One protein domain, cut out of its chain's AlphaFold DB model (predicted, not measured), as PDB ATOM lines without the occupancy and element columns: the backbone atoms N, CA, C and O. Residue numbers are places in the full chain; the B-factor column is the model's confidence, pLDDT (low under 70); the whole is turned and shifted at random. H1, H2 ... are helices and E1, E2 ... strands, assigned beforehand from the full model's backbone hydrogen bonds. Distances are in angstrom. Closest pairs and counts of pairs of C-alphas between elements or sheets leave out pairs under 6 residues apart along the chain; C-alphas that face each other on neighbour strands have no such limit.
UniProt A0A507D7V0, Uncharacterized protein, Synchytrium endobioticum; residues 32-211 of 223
ATOM      1  N   ARG A  32     -11.377 -12.253  -4.797       51.19
ATOM      2  CA  ARG A  32     -11.380 -13.585  -5.413       51.19
ATOM      3  C   ARG A  32     -10.074 -13.954  -6.124       51.19
ATOM      4  O   ARG A  32      -9.735 -15.131  -6.176       51.19
ATOM      5  N   ASP A  33      -9.373 -12.984  -6.703       58.16
ATOM      6  CA  ASP A  33      -8.168 -13.255  -7.497       58.16
ATOM      7  C   ASP A  33      -6.886 -13.267  -6.650       58.16
ATOM      8  O   ASP A  33      -5.814 -13.603  -7.158       58.16
ATOM      9  N   PHE A  34      -7.000 -12.907  -5.367       58.59
ATOM     10  CA  PHE A  34      -5.907 -12.880  -4.406       58.59
ATOM     11  C   PHE A  34      -6.121 -13.940  -3.333       58.59
ATOM     12  O   PHE A  34      -7.092 -13.895  -2.584       58.59
ATOM     13  N   ALA A  35      -5.179 -14.869  -3.219       62.75
ATOM     14  CA  ALA A  35      -5.150 -15.782  -2.088       62.75
ATOM     15  C   ALA A  35      -4.411 -15.119  -0.916       62.75
ATOM     16  O   ALA A  35      -3.222 -14.807  -1.023       62.75
ATOM     17  N   GLU A  36      -5.109 -14.912   0.204       61.81
ATOM     18  CA  GLU A  36      -4.452 -14.525   1.454       61.81
ATOM     19  C   GLU A  36      -3.537 -15.663   1.941       61.81
ATOM     20  O   GLU A  36      -3.910 -16.840   1.850       61.81
ATOM     21  N   PRO A  37      -2.339 -15.348   2.464       53.88
ATOM     22  CA  PRO A  37      -1.488 -16.356   3.076       53.88
ATOM     23  C   PRO A  37      -2.211 -16.936   4.303       53.88
ATOM     24  O   PRO A  37      -2.487 -16.210   5.252       53.88
ATOM     25  N   ASN A  38      -2.489 -18.245   4.273       58.59
ATOM     26  CA  ASN A  38      -3.195 -19.023   5.306       58.59
ATOM     27  C   ASN A  38      -4.721 -18.832   5.376       58.59
ATOM     28  O   ASN A  38      -5.276 -18.740   6.468       58.59
ATOM     29  N   ASN A  39      -5.419 -18.820   4.238       63.31
ATOM     30  CA  ASN A  39      -6.881 -18.919   4.235       63.31
ATOM     31  C   ASN A  39      -7.336 -20.400   4.352       63.31
ATOM     32  O   ASN A  39      -7.162 -21.152   3.387       63.31
ATOM     33  N   PRO A  40      -7.926 -20.830   5.490       57.06
ATOM     34  CA  PRO A  40      -8.295 -22.228   5.730       57.06
ATOM     35  C   PRO A  40      -9.438 -22.740   4.839       57.06
ATOM     36  O   PRO A  40      -9.585 -23.947   4.716       57.06
ATOM     37  N   GLY A  41     -10.206 -21.862   4.181       65.50
ATOM     38  CA  GLY A  41     -11.267 -22.242   3.233       65.50
ATOM     39  C   GLY A  41     -10.862 -22.148   1.759       65.50
ATOM     40  O   GLY A  41     -11.698 -22.317   0.873       65.50
ATOM     41  N   LEU A  42      -9.595 -21.826   1.468       66.50
ATOM     42  CA  LEU A  42      -9.140 -21.647   0.090       66.50
ATOM     43  C   LEU A  42      -9.158 -22.961  -0.689       66.50
ATOM     44  O   LEU A  42      -9.522 -22.937  -1.856       66.50
ATOM     45  N   ALA A  43      -8.778 -24.075  -0.057       67.75
ATOM     46  CA  ALA A  43      -8.780 -25.389  -0.697       67.75
ATOM     47  C   ALA A  43     -10.195 -25.767  -1.162       67.75
ATOM     48  O   ALA A  43     -10.406 -25.956  -2.356       67.75
ATOM     49  N   ASP A  44     -11.175 -25.707  -0.260       74.25
ATOM     50  CA  ASP A  44     -12.573 -26.042  -0.558       74.25
ATOM     51  C   ASP A  44     -13.180 -25.122  -1.629       74.25
ATOM     52  O   ASP A  44     -13.852 -25.575  -2.555       74.25
ATOM     53  N   ALA A  45     -12.916 -23.811  -1.549       73.62
ATOM     54  CA  ALA A  45     -13.400 -22.850  -2.542       73.62
ATOM     55  C   ALA A  45     -12.812 -23.106  -3.938       73.62
ATOM     56  O   ALA A  45     -13.453 -22.852  -4.962       73.62
ATOM     57  N   VAL A  46     -11.574 -23.582  -3.972       70.88
ATOM     58  CA  VAL A  46     -10.837 -23.879  -5.189       70.88
ATOM     59  C   VAL A  46     -11.277 -25.219  -5.788       70.88
ATOM     60  O   VAL A  46     -11.427 -25.305  -7.008       70.88
ATOM     61  N   ASP A  47     -11.578 -26.217  -4.963       76.50
ATOM     62  CA  ASP A  47     -12.121 -27.501  -5.411       76.50
ATOM     63  C   ASP A  47     -13.549 -27.338  -5.948       76.50
ATOM     64  O   ASP A  47     -13.829 -27.745  -7.077       76.50
ATOM     65  N   ALA A  48     -14.408 -26.597  -5.241       81.38
ATOM     66  CA  ALA A  48     -15.740 -26.231  -5.731       81.38
ATOM     67  C   ALA A  48     -15.678 -25.433  -7.049       81.38
ATOM     68  O   ALA A  48     -16.525 -25.573  -7.937       81.38
ATOM     69  N   PHE A  49     -14.657 -24.583  -7.211       81.00
ATOM     70  CA  PHE A  49     -14.424 -23.864  -8.460       81.00
ATOM     71  C   PHE A  49     -14.052 -24.810  -9.608       81.00
ATOM     72  O   PHE A  49     -14.578 -24.654 -10.712       81.00
ATOM     73  N   GLU A  50     -13.179 -25.789  -9.375       79.69
ATOM     74  CA  GLU A  50     -12.842 -26.788 -10.388       79.69
ATOM     75  C   GLU A  50     -14.010 -27.693 -10.748       79.69
ATOM     76  O   GLU A  50     -14.193 -27.997 -11.924       79.69
ATOM     77  N   GLU A  51     -14.804 -28.115  -9.767       83.38
ATOM     78  CA  GLU A  51     -16.019 -28.888 -10.010       83.38
ATOM     79  C   GLU A  51     -16.980 -28.125 -10.915       83.38
ATOM     80  O   GLU A  51     -17.455 -28.677 -11.909       83.38
ATOM     81  N   ARG A  52     -17.173 -26.824 -10.662       83.25
ATOM     82  CA  ARG A  52     -17.948 -25.969 -11.564       83.25
ATOM     83  C   ARG A  52     -17.336 -25.910 -12.962       83.25
ATOM     84  O   ARG A  52     -18.061 -26.029 -13.940       83.25
ATOM     85  N   LEU A  53     -16.013 -25.760 -13.086       83.62
ATOM     86  CA  LEU A  53     -15.365 -25.762 -14.404       83.62
ATOM     87  C   LEU A  53     -15.564 -27.092 -15.143       83.62
ATOM     88  O   LEU A  53     -15.805 -27.086 -16.350       83.62
ATOM     89  N   ARG A  54     -15.483 -28.229 -14.445       82.62
ATOM     90  CA  ARG A  54     -15.770 -29.545 -15.035       82.62
ATOM     91  C   ARG A  54     -17.224 -29.612 -15.514       82.62
ATOM     92  O   ARG A  54     -17.455 -30.019 -16.650       82.62
ATOM     93  N   ALA A  55     -18.171 -29.131 -14.706       82.56
ATOM     94  CA  ALA A  55     -19.591 -29.066 -15.056       82.56
ATOM     95  C   ALA A  55     -19.882 -28.140 -16.256       82.56
ATOM     96  O   ALA A  55     -20.705 -28.480 -17.101       82.56
ATOM     97  N   ASP A  56     -19.144 -27.034 -16.401       76.12
ATOM     98  CA  ASP A  56     -19.243 -26.089 -17.528       76.12
ATOM     99  C   ASP A  56     -18.713 -26.664 -18.869       76.12
ATOM    100  O   ASP A  56     -18.576 -25.940 -19.863       76.12
ATOM    101  N   GLY A  57     -18.377 -27.957 -18.928       72.50
ATOM    102  CA  GLY A  57     -17.966 -28.654 -20.151       72.50
ATOM    103  C   GLY A  57     -16.452 -28.753 -20.353       72.50
ATOM    104  O   GLY A  57     -15.986 -28.866 -21.488       72.50
ATOM    105  N   GLY A  58     -15.660 -28.681 -19.277       71.31
ATOM    106  CA  GLY A  58     -14.222 -28.960 -19.338       71.31
ATOM    107  C   GLY A  58     -13.922 -30.440 -19.171       71.31
ATOM    108  O   GLY A  58     -13.985 -30.938 -18.053       71.31
ATOM    109  N   ALA A  59     -13.503 -31.119 -20.242       70.31
ATOM    110  CA  ALA A  59     -13.059 -32.513 -20.152       70.31
ATOM    111  C   ALA A  59     -11.742 -32.656 -19.364       70.31
ATOM    112  O   ALA A  59     -11.478 -33.689 -18.750       70.31
ATOM    113  N   ARG A  60     -10.899 -31.612 -19.378       88.50
ATOM    114  CA  ARG A  60      -9.608 -31.576 -18.679       88.50
ATOM    115  C   ARG A  60      -9.374 -30.208 -18.049       88.50
ATOM    116  O   ARG A  60      -9.498 -29.188 -18.724       88.50
ATOM    117  N   VAL A  61      -8.992 -30.205 -16.772       90.88
ATOM    118  CA  VAL A  61      -8.596 -29.013 -16.006       90.88
ATOM    119  C   VAL A  61      -7.215 -29.265 -15.409       90.88
ATOM    120  O   VAL A  61      -6.960 -30.347 -14.881       90.88
ATOM    121  N   ARG A  62      -6.305 -28.296 -15.522       90.94
ATOM    122  CA  ARG A  62      -4.955 -28.394 -14.956       90.94
ATOM    123  C   ARG A  62      -4.470 -27.044 -14.485       90.94
ATOM    124  O   ARG A  62      -4.651 -26.037 -15.162       90.94
ATOM    125  N   ARG A  63      -3.780 -27.045 -13.352       90.75
ATOM    126  CA  ARG A  63      -3.135 -25.853 -12.811       90.75
ATOM    127  C   ARG A  63      -1.644 -25.892 -13.068       90.75
ATOM    128  O   ARG A  63      -1.010 -26.936 -12.915       90.75
ATOM    129  N   VAL A  64      -1.087 -24.748 -13.434       91.69
ATOM    130  CA  VAL A  64       0.357 -24.561 -13.557       91.69
ATOM    131  C   VAL A  64       0.746 -23.381 -12.687       91.69
ATOM    132  O   VAL A  64       0.178 -22.293 -12.794       91.69
ATOM    133  N   ARG A  65       1.706 -23.620 -11.797       90.25
ATOM    134  CA  ARG A  65       2.260 -22.598 -10.915       90.25
ATOM    135  C   ARG A  65       3.497 -21.994 -11.552       90.25
ATOM    136  O   ARG A  65       4.326 -22.705 -12.112       90.25
ATOM    137  N   ALA A  66       3.626 -20.689 -11.412       88.94
ATOM    138  CA  ALA A  66       4.760 -19.910 -11.853       88.94
ATOM    139  C   ALA A  66       5.125 -18.882 -10.783       88.94
ATOM    140  O   ALA A  66       4.268 -18.373 -10.061       88.94
ATOM    141  N   VAL A  67       6.410 -18.557 -10.701       87.06
ATOM    142  CA  VAL A  67       6.926 -17.525  -9.799       87.06
ATOM    143  C   VAL A  67       7.427 -16.359 -10.640       87.06
ATOM    144  O   VAL A  67       8.173 -16.552 -11.602       87.06
ATOM    145  N   LEU A  68       6.998 -15.150 -10.284       86.25
ATOM    146  CA  LEU A  68       7.421 -13.889 -10.884       86.25
ATOM    147  C   LEU A  68       8.205 -13.093  -9.841       86.25
ATOM    148  O   LEU A  68       7.666 -12.726  -8.798       86.25
ATOM    149  N   VAL A  69       9.481 -12.836 -10.121       82.44
ATOM    150  CA  VAL A  69      10.394 -12.122  -9.218       82.44
ATOM    151  C   VAL A  69      10.441 -10.643  -9.604       82.44
ATOM    152  O   VAL A  69      10.387 -10.311 -10.783       82.44
ATOM    153  N   HIS A  70      10.551  -9.757  -8.614       78.94
ATOM    154  CA  HIS A  70      10.580  -8.296  -8.773       78.94
ATOM    155  C   HIS A  70       9.308  -7.681  -9.382       78.94
ATOM    156  O   HIS A  70       9.345  -6.571  -9.916       78.94
ATOM    157  N   VAL A  71       8.160  -8.354  -9.261       80.81
ATOM    158  CA  VAL A  71       6.878  -7.848  -9.762       80.81
ATOM    159  C   VAL A  71       5.821  -7.863  -8.659       80.81
ATOM    160  O   VAL A  71       5.555  -8.922  -8.094       80.81
ATOM    161  N   PRO A  72       5.165  -6.723  -8.361       80.19
ATOM    162  CA  PRO A  72       4.006  -6.704  -7.473       80.19
ATOM    163  C   PRO A  72       2.798  -7.392  -8.108       80.19
ATOM    164  O   PRO A  72       2.466  -7.136  -9.269       80.19
ATOM    165  N   ALA A  73       2.056  -8.142  -7.295       82.00
ATOM    166  CA  ALA A  73       0.878  -8.883  -7.733       82.00
ATOM    167  C   ALA A  73      -0.200  -7.982  -8.361       82.00
ATOM    168  O   ALA A  73      -0.831  -8.377  -9.332       82.00
ATOM    169  N   ALA A  74      -0.347  -6.734  -7.904       82.50
ATOM    170  CA  ALA A  74      -1.277  -5.770  -8.501       82.50
ATOM    171  C   ALA A  74      -0.967  -5.450  -9.978       82.50
ATOM    172  O   ALA A  74      -1.884  -5.287 -10.782       82.50
ATOM    173  N   ARG A  75       0.318  -5.386 -10.360       83.69
ATOM    174  CA  ARG A  75       0.705  -5.171 -11.766       83.69
ATOM    175  C   ARG A  75       0.463  -6.418 -12.605       83.69
ATOM    176  O   ARG A  75       0.064  -6.296 -13.758       83.69
ATOM    177  N   VAL A  76       0.688  -7.598 -12.026       87.50
ATOM    178  CA  VAL A  76       0.389  -8.877 -12.685       87.50
ATOM    179  C   VAL A  76      -1.113  -9.003 -12.917       87.50
ATOM    180  O   VAL A  76      -1.516  -9.286 -14.039       87.50
ATOM    181  N   LEU A  77      -1.933  -8.682 -11.909       86.50
ATOM    182  CA  LEU A  77      -3.392  -8.744 -11.982       86.50
ATOM    183  C   LEU A  77      -3.939  -7.971 -13.180       86.50
ATOM    184  O   LEU A  77      -4.731  -8.516 -13.943       86.50
ATOM    185  N   ALA A  78      -3.493  -6.725 -13.355       83.69
ATOM    186  CA  ALA A  78      -3.950  -5.863 -14.442       83.69
ATOM    187  C   ALA A  78      -3.718  -6.491 -15.828       83.69
ATOM    188  O   ALA A  78      -4.520  -6.297 -16.738       83.69
ATOM    189  N   VAL A  79      -2.642  -7.267 -15.976       88.00
ATOM    190  CA  VAL A  79      -2.330  -7.993 -17.209       88.00
ATOM    191  C   VAL A  79      -3.144  -9.286 -17.302       88.00
ATOM    192  O   VAL A  79      -3.734  -9.569 -18.342       88.00
ATOM    193  N   THR A  80      -3.202 -10.070 -16.225       90.19
ATOM    194  CA  THR A  80      -3.795 -11.415 -16.231       90.19
ATOM    195  C   THR A  80      -5.319 -11.422 -16.253       90.19
ATOM    196  O   THR A  80      -5.907 -12.369 -16.769       90.19
ATOM    197  N   ASP A  81      -5.977 -10.381 -15.736       88.12
ATOM    198  CA  ASP A  81      -7.443 -10.282 -15.748       88.12
ATOM    199  C   ASP A  81      -7.989 -10.264 -17.181       88.12
ATOM    200  O   ASP A  81      -8.944 -10.965 -17.515       88.12
ATOM    201  N   GLY A  82      -7.277  -9.577 -18.080       87.81
ATOM    202  CA  GLY A  82      -7.597  -9.539 -19.500       87.81
ATOM    203  C   GLY A  82      -7.439 -10.879 -20.225       87.81
ATOM    204  O   GLY A  82      -7.962 -10.997 -21.332       87.81
ATOM    205  N   LEU A  83      -6.770 -11.876 -19.637       92.56
ATOM    206  CA  LEU A  83      -6.506 -13.178 -20.263       92.56
ATOM    207  C   LEU A  83      -7.580 -14.228 -19.952       92.56
ATOM    208  O   LEU A  83      -7.721 -15.199 -20.690       92.56
ATOM    209  N   LYS A  84      -8.345 -14.044 -18.870       92.38
ATOM    210  CA  LYS A  84      -9.328 -15.029 -18.395       92.38
ATOM    211  C   LYS A  84     -10.398 -15.299 -19.455       92.38
ATOM    212  O   LYS A  84     -11.034 -14.376 -19.953       92.38
ATOM    213  N   GLY A  85     -10.628 -16.552 -19.796       91.56
ATOM    214  CA  GLY A  85     -11.581 -17.001 -20.803       91.56
ATOM    215  C   GLY A  85     -11.081 -16.962 -22.250       91.56
ATOM    216  O   GLY A  85     -11.861 -17.293 -23.138       91.56
ATOM    217  N   LEU A  86      -9.824 -16.582 -22.504       94.00
ATOM    218  CA  LEU A  86      -9.214 -16.642 -23.838       94.00
ATOM    219  C   LEU A  86      -8.548 -17.998 -24.092       94.00
ATOM    220  O   LEU A  86      -8.105 -18.655 -23.145       94.00
ATOM    221  N   THR A  87      -8.429 -18.384 -25.366       94.38
ATOM    222  CA  THR A  87      -7.558 -19.506 -25.762       94.38
ATOM    223  C   THR A  87      -6.092 -19.159 -25.505       94.38
ATOM    224  O   THR A  87      -5.735 -17.980 -25.413       94.38
ATOM    225  N   LEU A  88      -5.219 -20.165 -25.413       94.31
ATOM    226  CA  LEU A  88      -3.773 -19.949 -25.280       94.31
ATOM    227  C   LEU A  88      -3.225 -19.054 -26.400       94.31
ATOM    228  O   LEU A  88      -2.492 -18.106 -26.116       94.31
ATOM    229  N   ASP A  89      -3.643 -19.289 -27.644       93.38
ATOM    230  CA  ASP A  89      -3.254 -18.471 -28.798       93.38
ATOM    231  C   ASP A  89      -3.676 -17.011 -28.626       93.38
ATOM    232  O   ASP A  89      -2.877 -16.088 -28.797       93.38
ATOM    233  N   GLN A  90      -4.932 -16.791 -28.235       93.31
ATOM    234  CA  GLN A  90      -5.472 -15.452 -28.019       93.31
ATOM    235  C   GLN A  90      -4.798 -14.747 -26.839       93.31
ATOM    236  O   GLN A  90      -4.520 -13.552 -26.928       93.31
ATOM    237  N   ALA A  91      -4.511 -15.463 -25.750       93.75
ATOM    238  CA  ALA A  91      -3.819 -14.922 -24.588       93.75
ATOM    239  C   ALA A  91      -2.380 -14.509 -24.939       93.75
ATOM    240  O   ALA A  91      -1.959 -13.402 -24.603       93.75
ATOM    241  N   LEU A  92      -1.647 -15.351 -25.677       92.44
ATOM    242  CA  LEU A  92      -0.303 -15.032 -26.167       92.44
ATOM    243  C   LEU A  92      -0.322 -13.841 -27.134       92.44
ATOM    244  O   LEU A  92       0.523 -12.953 -27.023       92.44
ATOM    245  N   ALA A  93      -1.296 -13.778 -28.046       91.56
ATOM    246  CA  ALA A  93      -1.470 -12.639 -28.947       91.56
ATOM    247  C   ALA A  93      -1.784 -11.342 -28.184       91.56
ATOM    248  O   ALA A  93      -1.210 -10.296 -28.477       91.56
ATOM    249  N   GLN A  94      -2.642 -11.413 -27.164       91.00
ATOM    250  CA  GLN A  94      -2.995 -10.263 -26.335       91.00
ATOM    251  C   GLN A  94      -1.802  -9.728 -25.537       91.00
ATOM    252  O   GLN A  94      -1.646  -8.518 -25.418       91.00
ATOM    253  N   LEU A  95      -0.926 -10.598 -25.031       89.94
ATOM    254  CA  LEU A  95       0.291 -10.170 -24.328       89.94
ATOM    255  C   LEU A  95       1.330  -9.518 -25.247       89.94
ATOM    256  O   LEU A  95       2.189  -8.777 -24.773       89.94
ATOM    257  N   ARG A  96       1.252  -9.775 -26.555       86.38
ATOM    258  CA  ARG A  96       2.092  -9.129 -27.573       86.38
ATOM    259  C   ARG A  96       1.561  -7.753 -27.985       86.38
ATOM    260  O   ARG A  96       2.296  -7.000 -28.628       86.38
ATOM    261  N   TRP A  97       0.325  -7.393 -27.625       79.88
ATOM    262  CA  TRP A  97      -0.187  -6.047 -27.881       79.88
ATOM    263  C   TRP A  97       0.690  -4.997 -27.204       79.88
ATOM    264  O   TRP A  97       0.976  -5.070 -26.011       79.88
ATOM    265  N   GLY A  98       1.123  -4.009 -27.986       63.47
ATOM    266  CA  GLY A  98       1.993  -2.938 -27.505       63.47
ATOM    267  C   GLY A  98       3.481  -3.290 -27.441       63.47
ATOM    268  O   GLY A  98       4.235  -2.508 -26.875       63.47
ATOM    269  N   GLY A  99       3.917  -4.427 -28.007       59.88
ATOM    270  CA  GLY A  99       5.346  -4.744 -28.143       59.88
ATOM    271  C   GLY A  99       6.062  -4.849 -26.797       59.88
ATOM    272  O   GLY A  99       7.162  -4.326 -26.643       59.88
ATOM    273  N   ALA A 100       5.402  -5.471 -25.815       62.84
ATOM    274  CA  ALA A 100       5.857  -5.527 -24.435       62.84
ATOM    275  C   ALA A 100       7.337  -5.968 -24.352       62.84
ATOM    276  O   ALA A 100       7.649  -7.112 -24.697       62.84
ATOM    277  N   PRO A 101       8.261  -5.086 -23.919       62.81
ATOM    278  CA  PRO A 101       9.685  -5.385 -23.950       62.81
ATOM    279  C   PRO A 101      10.022  -6.571 -23.044       62.81
ATOM    280  O   PRO A 101       9.321  -6.844 -22.059       62.81
ATOM    281  N   VAL A 102      11.116  -7.268 -23.363       59.25
ATOM    282  CA  VAL A 102      11.683  -8.319 -22.506       59.25
ATOM    283  C   VAL A 102      11.982  -7.698 -21.134       59.25
ATOM    284  O   VAL A 102      12.702  -6.709 -21.047       59.25
ATOM    285  N   GLY A 103      11.363  -8.228 -20.073       64.12
ATOM    286  CA  GLY A 103      11.440  -7.671 -18.711       64.12
ATOM    287  C   GLY A 103      10.257  -6.787 -18.288       64.12
ATOM    288  O   GLY A 103      10.167  -6.399 -17.126       64.12
ATOM    289  N   SER A 104       9.304  -6.503 -19.181       84.94
ATOM    290  CA  SER A 104       7.998  -5.951 -18.791       84.94
ATOM    291  C   SER A 104       7.117  -7.017 -18.131       84.94
ATOM    292  O   SER A 104       7.314  -8.216 -18.325       84.94
ATOM    293  N   VAL A 105       6.095  -6.597 -17.378       85.81
ATOM    294  CA  VAL A 105       5.155  -7.530 -16.724       85.81
ATOM    295  C   VAL A 105       4.456  -8.431 -17.741       85.81
ATOM    296  O   VAL A 105       4.391  -9.638 -17.532       85.81
ATOM    297  N   ALA A 106       4.003  -7.877 -18.868       88.44
ATOM    298  CA  ALA A 106       3.394  -8.664 -19.937       88.44
ATOM    299  C   ALA A 106       4.392  -9.639 -20.585       88.44
ATOM    300  O   ALA A 106       4.037 -10.794 -20.805       88.44
ATOM    301  N   GLY A 107       5.649  -9.229 -20.797       88.50
ATOM    302  CA  GLY A 107       6.705 -10.118 -21.294       88.50
ATOM    303  C   GLY A 107       7.029 -11.264 -20.328       88.50
ATOM    304  O   GLY A 107       7.162 -12.411 -20.748       88.50
ATOM    305  N   MET A 108       7.087 -10.984 -19.023       90.38
ATOM    306  CA  MET A 108       7.292 -12.007 -17.993       90.38
ATOM    307  C   MET A 108       6.122 -12.994 -17.920       90.38
ATOM    308  O   MET A 108       6.342 -14.204 -17.895       90.38
ATOM    309  N   VAL A 109       4.878 -12.500 -17.946       91.69
ATOM    310  CA  VAL A 109       3.679 -13.354 -17.991       91.69
ATOM    311  C   VAL A 109       3.664 -14.193 -19.273       91.69
ATOM    312  O   VAL A 109       3.384 -15.386 -19.203       91.69
ATOM    313  N   ALA A 110       4.035 -13.622 -20.424       91.94
ATOM    314  CA  ALA A 110       4.124 -14.353 -21.689       91.94
ATOM    315  C   ALA A 110       5.165 -15.479 -21.630       91.94
ATOM    316  O   ALA A 110       4.881 -16.591 -22.072       91.94
ATOM    317  N   GLY A 111       6.330 -15.228 -21.021       90.50
ATOM    318  CA  GLY A 111       7.338 -16.260 -20.775       90.50
ATOM    319  C   GLY A 111       6.794 -17.415 -19.930       90.50
ATOM    320  O   GLY A 111       6.968 -18.578 -20.286       90.50
ATOM    321  N   LYS A 112       6.045 -17.106 -18.862       92.81
ATOM    322  CA  LYS A 112       5.413 -18.125 -18.007       92.81
ATOM    323  C   LYS A 112       4.274 -18.881 -18.685       92.81
ATOM    324  O   LYS A 112       4.133 -20.079 -18.455       92.81
ATOM    325  N   LEU A 113       3.505 -18.237 -19.561       93.44
ATOM    326  CA  LEU A 113       2.550 -18.952 -20.412       93.44
ATOM    327  C   LEU A 113       3.257 -19.868 -21.418       93.44
ATOM    328  O   LEU A 113       2.769 -20.965 -21.656       93.44
ATOM    329  N   GLY A 114       4.412 -19.470 -21.960       92.38
ATOM    330  CA  GLY A 114       5.236 -20.338 -22.810       92.38
ATOM    331  C   GLY A 114       5.736 -21.585 -22.070       92.38
ATOM    332  O   GLY A 114       5.621 -22.698 -22.578       92.38
ATOM    333  N   GLU A 115       6.210 -21.432 -20.830       92.06
ATOM    334  CA  GLU A 115       6.553 -22.577 -19.969       92.06
ATOM    335  C   GLU A 115       5.339 -23.496 -19.737       92.06
ATOM    336  O   GLU A 115       5.458 -24.719 -19.812       92.06
ATOM    337  N   ALA A 116       4.150 -22.927 -19.513       93.88
ATOM    338  CA  ALA A 116       2.926 -23.707 -19.357       93.88
ATOM    339  C   ALA A 116       2.508 -24.433 -20.648       93.88
ATOM    340  O   ALA A 116       2.060 -25.575 -20.574       93.88
ATOM    341  N   VAL A 117       2.699 -23.819 -21.822       95.06
ATOM    342  CA  VAL A 117       2.481 -24.455 -23.133       95.06
ATOM    343  C   VAL A 117       3.323 -25.724 -23.268       95.06
ATOM    344  O   VAL A 117       2.794 -26.751 -23.689       95.06
ATOM    345  N   LEU A 118       4.589 -25.697 -22.838       93.00
ATOM    346  CA  LEU A 118       5.446 -26.886 -22.809       93.00
ATOM    347  C   LEU A 118       4.860 -27.988 -21.915       93.00
ATOM    348  O   LEU A 118       4.714 -29.129 -22.342       93.00
ATOM    349  N   VAL A 119       4.465 -27.634 -20.690       93.25
ATOM    350  CA  VAL A 119       3.907 -28.573 -19.700       93.25
ATOM    351  C   VAL A 119       2.580 -29.194 -20.155       93.25
ATOM    352  O   VAL A 119       2.300 -30.359 -19.852       93.25
ATOM    353  N   LEU A 120       1.741 -28.419 -20.842       94.00
ATOM    354  CA  LEU A 120       0.451 -28.863 -21.371       94.00
ATOM    355  C   LEU A 120       0.633 -29.718 -22.631       94.00
ATOM    356  O   LEU A 120       0.014 -30.776 -22.736       94.00
ATOM    357  N   GLY A 121       1.520 -29.303 -23.539       93.19
ATOM    358  CA  GLY A 121       1.845 -30.050 -24.754       93.19
ATOM    359  C   GLY A 121       2.470 -31.410 -24.444       93.19
ATOM    360  O   GLY A 121       2.021 -32.421 -24.978       93.19
ATOM    361  N   ASP A 122       3.403 -31.475 -23.487       92.62
ATOM    362  CA  ASP A 122       4.000 -32.740 -23.022       92.62
ATOM    363  C   ASP A 122       2.964 -33.685 -22.383       92.62
ATOM    364  O   ASP A 122       3.149 -34.898 -22.376       92.62
ATOM    365  N   ALA A 123       1.847 -33.148 -21.884       91.88
ATOM    366  CA  ALA A 123       0.731 -33.930 -21.355       91.88
ATOM    367  C   ALA A 123      -0.348 -34.265 -22.403       91.88
ATOM    368  O   ALA A 123      -1.425 -34.746 -22.037       91.88
ATOM    369  N   GLY A 124      -0.097 -33.994 -23.687       92.62
ATOM    370  CA  GLY A 124      -1.006 -34.327 -24.786       92.62
ATOM    371  C   GLY A 124      -2.311 -33.530 -24.768       92.62
ATOM    372  O   GLY A 124      -3.373 -34.078 -25.067       92.62
ATOM    373  N   TRP A 125      -2.269 -32.266 -24.346       94.00
ATOM    374  CA  TRP A 125      -3.417 -31.361 -24.429       94.00
ATOM    375  C   TRP A 125      -3.568 -30.810 -25.849       94.00
ATOM    376  O   TRP A 125      -2.572 -30.490 -26.495       94.00
ATOM    377  N   ALA A 126      -4.807 -30.626 -26.313       93.44
ATOM    378  CA  ALA A 126      -5.054 -29.877 -27.545       93.44
ATOM    379  C   ALA A 126      -4.872 -28.379 -27.258       93.44
ATOM    380  O   ALA A 126      -5.749 -27.731 -26.682       93.44
ATOM    381  N   LEU A 127      -3.704 -27.834 -27.606       93.56
ATOM    382  CA  LEU A 127      -3.301 -26.477 -27.215       93.56
ATOM    383  C   LEU A 127      -4.212 -25.386 -27.802       93.56
ATOM    384  O   LEU A 127      -4.470 -24.395 -27.118       93.56
ATOM    385  N   ARG A 128      -4.756 -25.593 -29.010       91.94
ATOM    386  CA  ARG A 128      -5.726 -24.680 -29.651       91.94
ATOM    387  C   ARG A 128      -7.022 -24.532 -28.854       91.94
ATOM    388  O   ARG A 128      -7.530 -23.426 -28.699       91.94
ATOM    389  N   ASP A 129      -7.490 -25.640 -28.285       92.19
ATOM    390  CA  ASP A 129      -8.736 -25.732 -27.513       92.19
ATOM    391  C   ASP A 129      -8.499 -25.565 -26.006       92.19
ATOM    392  O   ASP A 129      -9.364 -25.865 -25.178       92.19
ATOM    393  N   THR A 130      -7.300 -25.125 -25.620       94.88
ATOM    394  CA  THR A 130      -6.948 -24.887 -24.225       94.88
ATOM    395  C   THR A 130      -7.129 -23.416 -23.891       94.88
ATOM    396  O   THR A 130      -6.555 -22.531 -24.526       94.88
ATOM    397  N   TYR A 131      -7.912 -23.156 -22.852       94.81
ATOM    398  CA  TYR A 131      -8.255 -21.819 -22.405       94.81
ATOM    399  C   TYR A 131      -7.660 -21.509 -21.038       94.81
ATOM    400  O   TYR A 131      -7.506 -22.390 -20.191       94.81
ATOM    401  N   VAL A 132      -7.404 -20.226 -20.796       94.81
ATOM    402  CA  VAL A 132      -7.063 -19.696 -19.473       94.81
ATOM    403  C   VAL A 132      -8.356 -19.517 -18.679       94.81
ATOM    404  O   VAL A 132      -9.030 -18.505 -18.818       94.81
ATOM    405  N   ALA A 133      -8.745 -20.484 -17.851       92.19
ATOM    406  CA  ALA A 133      -9.997 -20.423 -17.092       92.19
ATOM    407  C   ALA A 133      -9.935 -19.408 -15.940       92.19
ATOM    408  O   ALA A 133     -10.885 -18.660 -15.700       92.19
ATOM    409  N   HIS A 134      -8.807 -19.360 -15.229       90.94
ATOM    410  CA  HIS A 134      -8.586 -18.428 -14.127       90.94
ATOM    411  C   HIS A 134      -7.099 -18.179 -13.913       90.94
ATOM    412  O   HIS A 134      -6.260 -19.006 -14.262       90.94
ATOM    413  N   VAL A 135      -6.788 -17.061 -13.265       90.31
ATOM    414  CA  VAL A 135      -5.467 -16.797 -12.693       90.31
ATOM    415  C   VAL A 135      -5.645 -16.429 -11.230       90.31
ATOM    416  O   VAL A 135      -6.469 -15.570 -10.921       90.31
ATOM    417  N   VAL A 136      -4.928 -17.109 -10.345       87.50
ATOM    418  CA  VAL A 136      -4.867 -16.812  -8.914       87.50
ATOM    419  C   VAL A 136      -3.486 -16.251  -8.623       87.50
ATOM    420  O   VAL A 136      -2.475 -16.809  -9.052       87.50
ATOM    421  N   LEU A 137      -3.443 -15.134  -7.910       85.44
ATOM    422  CA  LEU A 137      -2.205 -14.478  -7.527       85.44
ATOM    423  C   LEU A 137      -2.052 -14.536  -6.012       85.44
ATOM    424  O   LEU A 137      -2.997 -14.305  -5.261       85.44
ATOM    425  N   SER A 138      -0.840 -14.804  -5.547       80.75
ATOM    426  CA  SER A 138      -0.484 -14.589  -4.150       80.75
ATOM    427  C   SER A 138       0.848 -13.867  -4.058       80.75
ATOM    428  O   SER A 138       1.806 -14.166  -4.771       80.75
ATOM    429  N   SER A 139       0.918 -12.869  -3.185       74.88
ATOM    430  CA  SER A 139       2.200 -12.292  -2.799       74.88
ATOM    431  C   SER A 139       2.928 -13.311  -1.929       74.88
ATOM    432  O   SER A 139       2.368 -13.759  -0.924       74.88
ATOM    433  N   SER A 140       4.160 -13.673  -2.284       68.12
ATOM    434  CA  SER A 140       4.970 -14.494  -1.387       68.12
ATOM    435  C   SER A 140       5.202 -13.745  -0.073       68.12
ATOM    436  O   SER A 140       5.519 -12.554  -0.070       68.12
ATOM    437  N   GLY A 141       4.990 -14.453   1.036       55.66
ATOM    438  CA  GLY A 141       5.012 -13.908   2.386       55.66
ATOM    439  C   GLY A 141       6.377 -13.365   2.812       55.66
ATOM    440  O   GLY A 141       7.420 -13.702   2.255       55.66
ATOM    441  N   ALA A 142       6.347 -12.547   3.865       51.97
ATOM    442  CA  ALA A 142       7.471 -11.817   4.459       51.97
ATOM    443  C   ALA A 142       8.758 -12.636   4.725       51.97
ATOM    444  O   ALA A 142       9.830 -12.049   4.859       51.97
ATOM    445  N   TRP A 143       8.676 -13.970   4.766       55.09
ATOM    446  CA  TRP A 143       9.805 -14.874   5.001       55.09
ATOM    447  C   TRP A 143      10.849 -14.856   3.872       55.09
ATOM    448  O   TRP A 143      12.043 -14.816   4.152       55.09
ATOM    449  N   LEU A 144      10.419 -14.802   2.607       52.50
ATOM    450  CA  LEU A 144      11.321 -14.638   1.456       52.50
ATOM    451  C   LEU A 144      11.873 -13.213   1.378       52.50
ATOM    452  O   LEU A 144      12.972 -12.988   0.882       52.50
ATOM    453  N   GLY A 145      11.118 -12.248   1.902       53.66
ATOM    454  CA  GLY A 145      11.551 -10.865   1.958       53.66
ATOM    455  C   GLY A 145      12.755 -10.671   2.875       53.66
ATOM    456  O   GLY A 145      13.749 -10.081   2.451       53.66
ATOM    457  N   ALA A 146      12.696 -11.183   4.105       56.06
ATOM    458  CA  ALA A 146      13.748 -10.980   5.105       56.06
ATOM    459  C   ALA A 146      15.152 -11.392   4.615       56.06
ATOM    460  O   ALA A 146      16.122 -10.714   4.938       56.06
ATOM    461  N   ALA A 147      15.251 -12.433   3.782       55.84
ATOM    462  CA  ALA A 147      16.511 -12.909   3.201       55.84
ATOM    463  C   ALA A 147      17.119 -11.973   2.134       55.84
ATOM    464  O   ALA A 147      18.297 -12.095   1.811       55.84
ATOM    465  N   HIS A 148      16.331 -11.046   1.587       54.00
ATOM    466  CA  HIS A 148      16.714 -10.160   0.483       54.00
ATOM    467  C   HIS A 148      16.520  -8.669   0.812       54.00
ATOM    468  O   HIS A 148      16.469  -7.831  -0.088       54.00
ATOM    469  N   ALA A 149      16.346  -8.319   2.091       58.19
ATOM    470  CA  ALA A 149      16.329  -6.927   2.519       58.19
ATOM    471  C   ALA A 149      17.753  -6.368   2.563       58.19
ATOM    472  O   ALA A 149      18.548  -6.744   3.418       58.19
ATOM    473  N   GLU A 150      18.039  -5.408   1.690       60.75
ATOM    474  CA  GLU A 150      19.225  -4.566   1.816       60.75
ATOM    475  C   GLU A 150      18.868  -3.283   2.576       60.75
ATOM    476  O   GLU A 150      17.930  -2.556   2.228       60.75
ATOM    477  N   THR A 151      19.610  -2.998   3.642       64.94
ATOM    478  CA  THR A 151      19.586  -1.691   4.304       64.94
ATOM    479  C   THR A 151      20.389  -0.691   3.487       64.94
ATOM    480  O   THR A 151      21.563  -0.921   3.213       64.94
ATOM    481  N   TYR A 152      19.788   0.450   3.161       65.75
ATOM    482  CA  TYR A 152      20.476   1.566   2.521       65.75
ATOM    483  C   TYR A 152      20.423   2.818   3.395       65.75
ATOM    484  O   TYR A 152      19.466   3.069   4.135       65.75
ATOM    485  N   VAL A 153      21.466   3.636   3.298       64.31
ATOM    486  CA  VAL A 153      21.543   4.916   4.002       64.31
ATOM    487  C   VAL A 153      20.815   5.977   3.177       64.31
ATOM    488  O   VAL A 153      21.121   6.208   2.010       64.31
ATOM    489  N   LYS A 154      19.831   6.634   3.785       76.00
ATOM    490  CA  LYS A 154      19.215   7.869   3.292       76.00
ATOM    491  C   LYS A 154      19.968   9.079   3.850       76.00
ATOM    492  O   LYS A 154      20.644   9.008   4.875       76.00
ATOM    493  N   GLY A 155      19.799  10.232   3.204       75.38
ATOM    494  CA  GLY A 155      20.369  11.491   3.687       75.38
ATOM    495  C   GLY A 155      20.000  11.797   5.150       75.38
ATOM    496  O   GLY A 155      18.923  11.427   5.625       75.38
ATOM    497  N   ARG A 156      20.893  12.518   5.846       81.94
ATOM    498  CA  ARG A 156      20.779  12.913   7.269       81.94
ATOM    499  C   ARG A 156      20.802  11.746   8.272       81.94
ATOM    500  O   ARG A 156      20.078  11.784   9.262       81.94
ATOM    501  N   GLY A 157      21.596  10.704   8.012       76.31
ATOM    502  CA  GLY A 157      21.761   9.571   8.940       76.31
ATOM    503  C   GLY A 157      20.495   8.729   9.126       76.31
ATOM    504  O   GLY A 157      20.352   8.022  10.120       76.31
ATOM    505  N   ARG A 158      19.547   8.831   8.190       76.12
ATOM    506  CA  ARG A 158      18.328   8.021   8.188       76.12
ATOM    507  C   ARG A 158      18.624   6.717   7.465       76.12
ATOM    508  O   ARG A 158      19.292   6.729   6.443       76.12
ATOM    509  N   TYR A 159      18.073   5.609   7.934       75.50
ATOM    510  CA  TYR A 159      18.185   4.324   7.247       75.50
ATOM    511  C   TYR A 159      16.855   3.994   6.567       75.50
ATOM    512  O   TYR A 159      15.780   4.269   7.106       75.50
ATOM    513  N   GLY A 160      16.922   3.463   5.352       66.62
ATOM    514  CA  GLY A 160      15.803   2.833   4.664       66.62
ATOM    515  C   GLY A 160      16.088   1.349   4.477       66.62
ATOM    516  O   GLY A 160      17.239   0.944   4.364       66.62
ATOM    517  N   ALA A 161      15.043   0.533   4.430       61.91
ATOM    518  CA  ALA A 161      15.141  -0.810   3.874       61.91
ATOM    519  C   ALA A 161      14.629  -0.751   2.437       61.91
ATOM    520  O   ALA A 161      13.589  -0.127   2.179       61.91
ATOM    521  N   THR A 162      15.361  -1.337   1.491       59.59
ATOM    522  CA  THR A 162      14.827  -1.537   0.141       59.59
ATOM    523  C   THR A 162      13.636  -2.476   0.305       59.59
ATOM    524  O   THR A 162      13.780  -3.492   0.992       59.59
ATOM    525  N   PRO A 163      12.438  -2.148  -0.219       58.00
ATOM    526  CA  PRO A 163      11.350  -3.108  -0.187       58.00
ATOM    527  C   PRO A 163      11.856  -4.396  -0.830       58.00
ATOM    528  O   PRO A 163      12.495  -4.356  -1.883       58.00
ATOM    529  N   HIS A 164      11.615  -5.508  -0.141       60.62
ATOM    530  CA  HIS A 164      11.971  -6.853  -0.571       60.62
ATOM    531  C   HIS A 164      11.696  -7.065  -2.069       60.62
ATOM    532  O   HIS A 164      10.735  -6.475  -2.581       60.62
ATOM    533  N   PRO A 165      12.454  -7.928  -2.777       60.38
ATOM    534  CA  PRO A 165      12.072  -8.328  -4.121       60.38
ATOM    535  C   PRO A 165      10.627  -8.819  -4.072       60.38
ATOM    536  O   PRO A 165      10.291  -9.771  -3.367       60.38
ATOM    537  N   LEU A 166       9.749  -8.095  -4.763       72.56
ATOM    538  CA  LEU A 166       8.330  -8.407  -4.788       72.56
ATOM    539  C   LEU A 166       8.178  -9.709  -5.560       72.56
ATOM    540  O   LEU A 166       8.366  -9.736  -6.774       72.56
ATOM    541  N   ILE A 167       7.903 -10.792  -4.846       77.75
ATOM    542  CA  ILE A 167       7.657 -12.091  -5.453       77.75
ATOM    543  C   ILE A 167       6.150 -12.283  -5.534       77.75
ATOM    544  O   ILE A 167       5.446 -12.267  -4.520       77.75
ATOM    545  N   THR A 168       5.668 -12.481  -6.753       84.69
ATOM    546  CA  THR A 168       4.287 -12.865  -7.019       84.69
ATOM    547  C   THR A 168       4.267 -14.310  -7.471       84.69
ATOM    548  O   THR A 168       4.842 -14.659  -8.502       84.69
ATOM    549  N   ASN A 169       3.574 -15.147  -6.715       86.12
ATOM    550  CA  ASN A 169       3.207 -16.476  -7.161       86.12
ATOM    551  C   ASN A 169       1.953 -16.349  -8.026       86.12
ATOM    552  O   ASN A 169       0.967 -15.724  -7.632       86.12
ATOM    553  N   MET A 170       2.015 -16.929  -9.213       89.88
ATOM    554  CA  MET A 170       0.935 -16.955 -10.182       89.88
ATOM    555  C   MET A 170       0.537 -18.407 -10.414       89.88
ATOM    556  O   MET A 170       1.353 -19.222 -10.830       89.88
ATOM    557  N   GLU A 171      -0.722 -18.735 -10.164       90.81
ATOM    558  CA  GLU A 171      -1.303 -20.035 -10.481       90.81
ATOM    559  C   GLU A 171      -2.321 -19.841 -11.600       90.81
ATOM    560  O   GLU A 171      -3.315 -19.133 -11.438       90.81
ATOM    561  N   VAL A 172      -2.053 -20.436 -12.759       93.19
ATOM    562  CA  VAL A 172      -2.946 -20.366 -13.915       93.19
ATOM    563  C   VAL A 172      -3.713 -21.674 -14.014       93.19
ATOM    564  O   VAL A 172      -3.116 -22.751 -14.049       93.19
ATOM    565  N   VAL A 173      -5.038 -21.573 -14.058       92.69
ATOM    566  CA  VAL A 173      -5.945 -22.702 -14.264       92.69
ATOM    567  C   VAL A 173      -6.282 -22.771 -15.745       92.69
ATOM    568  O   VAL A 173      -6.872 -21.840 -16.295       92.69
ATOM    569  N   TYR A 174      -5.921 -23.879 -16.379       94.31
ATOM    570  CA  TYR A 174      -6.217 -24.173 -17.773       94.31
ATOM    571  C   TYR A 174      -7.365 -25.161 -17.882       94.31
ATOM    572  O   TYR A 174      -7.482 -26.084 -17.075       94.31
ATOM    573  N   GLN A 175      -8.181 -24.985 -18.914       93.88
ATOM    574  CA  GLN A 175      -9.302 -25.863 -19.220       93.88
ATOM    575  C   GLN A 175      -9.343 -26.141 -20.717       93.88
ATOM    576  O   GLN A 175      -9.357 -25.205 -21.516       93.88
ATOM    577  N   GLN A 176      -9.381 -27.418 -21.091       92.88
ATOM    578  CA  GLN A 176      -9.609 -27.819 -22.475       92.88
ATOM    579  C   GLN A 176     -11.114 -27.897 -22.738       92.88
ATOM    580  O   GLN A 176     -11.837 -28.566 -21.991       92.88
ATOM    581  N   ARG A 177     -11.585 -27.211 -23.781       90.81
ATOM    582  CA  ARG A 177     -13.008 -27.146 -24.132       90.81
ATOM    583  C   ARG A 177     -13.226 -26.812 -25.605       90.81
ATOM    584  O   ARG A 177     -12.426 -26.106 -26.198       90.81
ATOM    585  N   ALA A 178     -14.351 -27.269 -26.154       87.38
ATOM    586  CA  ALA A 178     -14.712 -27.024 -27.552       87.38
ATOM    587  C   ALA A 178     -15.333 -25.636 -27.798       87.38
ATOM    588  O   ALA A 178     -15.225 -25.094 -28.892       87.38
ATOM    589  N   ALA A 179     -16.005 -25.065 -26.793       88.50
ATOM    590  CA  ALA A 179     -16.706 -23.787 -26.908       88.50
ATOM    591  C   ALA A 179     -16.073 -22.710 -26.007       88.50
ATOM    592  O   ALA A 179     -15.594 -23.031 -24.913       88.50
ATOM    593  N   PRO A 180     -16.097 -21.428 -26.417       88.69
ATOM    594  CA  PRO A 180     -15.591 -20.329 -25.602       88.69
ATOM    595  C   PRO A 180     -16.427 -20.118 -24.333       88.69
ATOM    596  O   PRO A 180     -17.575 -20.547 -24.223       88.69
ATOM    597  N   PHE A 181     -15.857 -19.404 -23.361       89.56
ATOM    598  CA  PHE A 181     -16.584 -19.036 -22.145       89.56
ATOM    599  C   PHE A 181     -17.754 -18.101 -22.461       89.56
ATOM    600  O   PHE A 181     -17.577 -17.098 -23.153       89.56
ATOM    601  N   ALA A 182     -18.917 -18.363 -21.859       87.81
ATOM    602  CA  ALA A 182     -20.099 -17.509 -21.990       87.81
ATOM    603  C   ALA A 182     -19.815 -16.045 -21.610       87.81
ATOM    604  O   ALA A 182     -20.321 -15.132 -22.255       87.81
ATOM    605  N   SER A 183     -18.937 -15.809 -20.627       86.50
ATOM    606  CA  SER A 183     -18.508 -14.460 -20.233       86.50
ATOM    607  C   SER A 183     -17.813 -13.685 -21.354       86.50
ATOM    608  O   SER A 183     -17.924 -12.465 -21.398       86.50
ATOM    609  N   ARG A 184     -17.112 -14.373 -22.265       87.94
ATOM    610  CA  ARG A 184     -16.474 -13.757 -23.436       87.94
ATOM    611  C   ARG A 184     -17.455 -13.535 -24.571       87.94
ATOM    612  O   ARG A 184     -17.394 -12.497 -25.212       87.94
ATOM    613  N   VAL A 185     -18.379 -14.470 -24.775       88.62
ATOM    614  CA  VAL A 185     -19.447 -14.329 -25.778       88.62
ATOM    615  C   VAL A 185     -20.382 -13.166 -25.430       88.62
ATOM    616  O   VAL A 185     -20.825 -12.446 -26.317       88.62
ATOM    617  N   ALA A 186     -20.647 -12.947 -24.140       89.88
ATOM    618  CA  ALA A 186     -21.500 -11.865 -23.657       89.88
ATOM    619  C   ALA A 186     -20.823 -10.477 -23.643       89.88
ATOM    620  O   ALA A 186     -21.510  -9.473 -23.462       89.88
ATOM    621  N   ASP A 187     -19.496 -10.385 -23.802       90.50
ATOM    622  CA  ASP A 187     -18.795  -9.097 -23.797       90.50
ATOM    623  C   ASP A 187     -18.955  -8.387 -25.152       90.50
ATOM    624  O   ASP A 187     -18.357  -8.760 -26.162       90.50
ATOM    625  N   ALA A 188     -19.730  -7.298 -25.153       91.25
ATOM    626  CA  ALA A 188     -20.027  -6.493 -26.339       91.25
ATOM    627  C   ALA A 188     -18.786  -5.901 -27.032       91.25
ATOM    628  O   ALA A 188     -18.854  -5.528 -28.200       91.25
ATOM    629  N   SER A 189     -17.652  -5.790 -26.336       91.00
ATOM    630  CA  SER A 189     -16.397  -5.267 -26.894       91.00
ATOM    631  C   SER A 189     -15.451  -6.357 -27.407       91.00
ATOM    632  O   SER A 189     -14.411  -6.049 -28.000       91.00
ATOM    633  N   GLU A 190     -15.796  -7.632 -27.216       90.38
ATOM    634  CA  GLU A 190     -14.908  -8.748 -27.537       90.38
ATOM    635  C   GLU A 190     -14.686  -8.906 -29.045       90.38
ATOM    636  O   GLU A 190     -13.581  -9.258 -29.448       90.38
ATOM    637  N   TRP A 191     -15.657  -8.538 -29.890       90.12
ATOM    638  CA  TRP A 191     -15.498  -8.585 -31.351       90.12
ATOM    639  C   TRP A 191     -14.361  -7.675 -31.852       90.12
ATOM    640  O   TRP A 191     -13.601  -8.054 -32.748       90.12
ATOM    641  N   ILE A 192     -14.190  -6.488 -31.250       91.88
ATOM    642  CA  ILE A 192     -13.091  -5.565 -31.585       91.88
ATOM    643  C   ILE A 192     -11.773  -6.158 -31.111       91.88
ATOM    644  O   ILE A 192     -10.793  -6.178 -31.856       91.88
ATOM    645  N   ARG A 193     -11.740  -6.657 -29.870       89.69
ATOM    646  CA  ARG A 193     -10.540  -7.272 -29.293       89.69
ATOM    647  C   ARG A 193     -10.097  -8.481 -30.104       89.69
ATOM    648  O   ARG A 193      -8.914  -8.632 -30.379       89.69
ATOM    649  N   GLU A 194     -11.030  -9.308 -30.550       90.00
ATOM    650  CA  GLU A 194     -10.737 -10.443 -31.410       90.00
ATOM    651  C   GLU A 194     -10.136  -9.993 -32.741       90.00
ATOM    652  O   GLU A 194      -9.090 -10.506 -33.146       90.00
ATOM    653  N   ARG A 195     -10.729  -8.980 -33.381       89.88
ATOM    654  CA  ARG A 195     -10.181  -8.390 -34.607       89.88
ATOM    655  C   ARG A 195      -8.754  -7.875 -34.402       89.88
ATOM    656  O   ARG A 195      -7.890  -8.151 -35.231       89.88
ATOM    657  N   LEU A 196      -8.493  -7.185 -33.295       88.88
ATOM    658  CA  LEU A 196      -7.158  -6.694 -32.943       88.88
ATOM    659  C   LEU A 196      -6.170  -7.840 -32.671       88.88
ATOM    660  O   LEU A 196      -4.991  -7.706 -32.989       88.88
ATOM    661  N   ARG A 197      -6.609  -8.978 -32.112       89.56
ATOM    662  CA  ARG A 197      -5.724 -10.128 -31.839       89.56
ATOM    663  C   ARG A 197      -5.324 -10.810 -33.137       89.56
ATOM    664  O   ARG A 197      -4.162 -11.155 -33.295       89.56
ATOM    665  N   ARG A 198      -6.254 -10.922 -34.090       88.38
ATOM    666  CA  ARG A 198      -5.986 -11.471 -35.432       88.38
ATOM    667  C   ARG A 198      -4.967 -10.647 -36.227       88.38
ATOM    668  O   ARG A 198      -4.320 -11.183 -37.117       88.38
ATOM    669  N   GLN A 199      -4.818  -9.358 -35.919       88.19
ATOM    670  CA  GLN A 199      -3.808  -8.495 -36.544       88.19
ATOM    671  C   GLN A 199      -2.404  -8.673 -35.948       88.19
ATOM    672  O   GLN A 199      -1.419  -8.283 -36.577       88.19
ATOM    673  N   VAL A 200      -2.289  -9.258 -34.753       86.69
ATOM    674  CA  VAL A 200      -0.992  -9.518 -34.128       86.69
ATOM    675  C   VAL A 200      -0.352 -10.728 -34.777       86.69
ATOM    676  O   VAL A 200      -0.861 -11.842 -34.690       86.69
ATOM    677  N   LYS A 201       0.818 -10.518 -35.376       81.94
ATOM    678  CA  LYS A 201       1.644 -11.609 -35.885       81.94
ATOM    679  C   LYS A 201       2.442 -12.242 -34.747       81.94
ATOM    680  O   LYS A 201       3.031 -11.544 -33.923       81.94
ATOM    681  N   GLY A 202       2.500 -13.565 -34.728       83.69
ATOM    682  CA  GLY A 202       3.398 -14.328 -33.870       83.69
ATOM    683  C   GLY A 202       3.005 -15.801 -33.826       83.69
ATOM    684  O   GLY A 202       1.936 -16.144 -34.327       83.69
ATOM    685  N   PRO A 203       3.846 -16.659 -33.227       89.00
ATOM    686  CA  PRO A 203       3.609 -18.088 -33.262       89.00
ATOM    687  C   PRO A 203       2.364 -18.467 -32.466       89.00
ATOM    688  O   PRO A 203       2.085 -17.840 -31.426       89.00
ATOM    689  N   SER A 204       1.663 -19.489 -32.955       93.25
ATOM    690  CA  SER A 204       0.621 -20.203 -32.210       93.25
ATOM    691  C   SER A 204       1.219 -20.943 -31.008       93.25
ATOM    692  O   SER A 204       2.436 -21.103 -30.892       93.25
ATOM    693  N   ALA A 205       0.379 -21.396 -30.084       92.94
ATOM    694  CA  ALA A 205       0.788 -22.198 -28.940       92.94
ATOM    695  C   ALA A 205       1.417 -23.525 -29.382       92.94
ATOM    696  O   ALA A 205       2.377 -23.972 -28.765       92.94
ATOM    697  N   GLU A 206       0.936 -24.129 -30.471       94.00
ATOM    698  CA  GLU A 206       1.530 -25.344 -31.043       94.00
ATOM    699  C   GLU A 206       2.911 -25.081 -31.646       94.00
ATOM    700  O   GLU A 206       3.861 -25.808 -31.369       94.00
ATOM    701  N   GLU A 207       3.055 -24.010 -32.426       94.00
ATOM    702  CA  GLU A 207       4.354 -23.615 -32.980       94.00
ATOM    703  C   GLU A 207       5.347 -23.270 -31.867       94.00
ATOM    704  O   GLU A 207       6.517 -23.652 -31.918       94.00
ATOM    705  N   LEU A 208       4.875 -22.577 -30.826       92.81
ATOM    706  CA  LEU A 208       5.672 -22.260 -29.649       92.81
ATOM    707  C   LEU A 208       6.081 -23.530 -28.897       92.81
ATOM    708  O   LEU A 208       7.227 -23.628 -28.467       92.81
ATOM    709  N   TYR A 209       5.174 -24.501 -28.766       94.69
ATOM    710  CA  TYR A 209       5.458 -25.795 -28.157       94.69
ATOM    711  C   TYR A 209       6.598 -26.515 -28.877       94.69
ATOM    712  O   TYR A 209       7.584 -26.870 -28.232       94.69
ATOM    713  N   VAL A 210       6.499 -26.663 -30.202       93.75
ATOM    714  CA  VAL A 210       7.540 -27.298 -31.026       93.75
ATOM    715  C   VAL A 210       8.867 -26.556 -30.860       93.75
ATOM    716  O   VAL A 210       9.863 -27.145 -30.449       93.75
ATOM    717  N   ALA A 211       8.860 -25.231 -31.033       91.94
ATOM    718  CA  ALA A 211      10.067 -24.417 -30.929       91.94
ATOM    719  C   ALA A 211      10.733 -24.468 -29.540       91.94
ATOM    720  O   ALA A 211      11.956 -24.352 -29.434       91.94
TER     721      ALA A 211
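Overview. This is residues 32 to 211 of the 223 residues of an uncharacterized protein of Synchytrium endobioticum (UniProt A0A507D7V0). A twisted sheet of three strands, E1, E5 and E2, is the core of three layers, with H1 over one face and H2 and H4 over the other. H3 packs on H4 with H7 and H8 across it, while between E2 and E5 a long arm, H5 and then the hairpin E3 E4, reaches away from this body and makes its length. The printed part has 180 residues with eight named helices and five named strands, in the order H1 E1 H2 H3 H4 E2 H5 E3 E4 E5 H6 H7 H8. The main sheet runs E1 - E5 - E2, antiparallel; the class is mixed, helices and strands, and the whole is elongated yet compact, with a radius of gyration of the C-alphas of 18.4 A and spans of 62 by 40 by 35 A.

Along the chain. Find C-alpha 60 at (-9.608, -31.576, -18.679); E1 runs from there to residue 68, 25.8 A. E5 is residues 168 to 176, 25.6 A, and E2 residues 130 to 139, 26.5 A. Look for H1 at residues 42 to 55, 19.8 A, H2 at 73 to 83, 15.2 A, H3 at 88 to 96 and H4 at 105 to 122, 26.0 A. H5 is residues 142 to 146, E3 151 to 154, E4 158 to 161, H6 182 to 185 and H7 190 to 198. H8, residues 205 to 211, ends at (10.067, -24.417, -30.929).

Arrangement. Start at inner strand E5: N 170 and O 66 of E1 are 2.8 A apart, and N 171 and O 136 of E2 2.8 A, within hydrogen-bond range. E2 bends by 51 degrees at residue 133. H1 runs along E5 at a height over the sheet of 10.0 A; H2, on the opposite face, has a height of 8.7 A. H4, on the same face as H2, runs slantwise to E5 at 46 degrees on the local plane. H3 and H4 form a helical hairpin, C-alphas of Leu 95 and Ala 106 closest at 5.6 A; H3 only grazes the sheet. H7 touches H3, C-alphas of Ala 93 and Arg 197 closest at 5.7 A; H8 touches H4, those of Leu 118 and Tyr 209 closest at 5.5 A. H6 is close to H7 but not clearly touching, C-alphas of Arg 184 and Glu 190 closest at 6.7 A. In the hairpin E3 E4, N 152 and O 160 are 2.9 A apart. Each O i to N i+4 pair is within range in H1, H3, H4, H5, H7 and H8; in H2 4 of 7 are, and H6 is too short for one.

Size, cuts and confidence. The C-alphas farthest apart, of Arg 156 and Ala 178, are 63.8 A apart. The printed part has no cut and no long link. Mean pLDDT of the printed part is 81.8; look for values under 70 at residues 32 to 43, 98 to 103, 140 to 153 and 160 to 165.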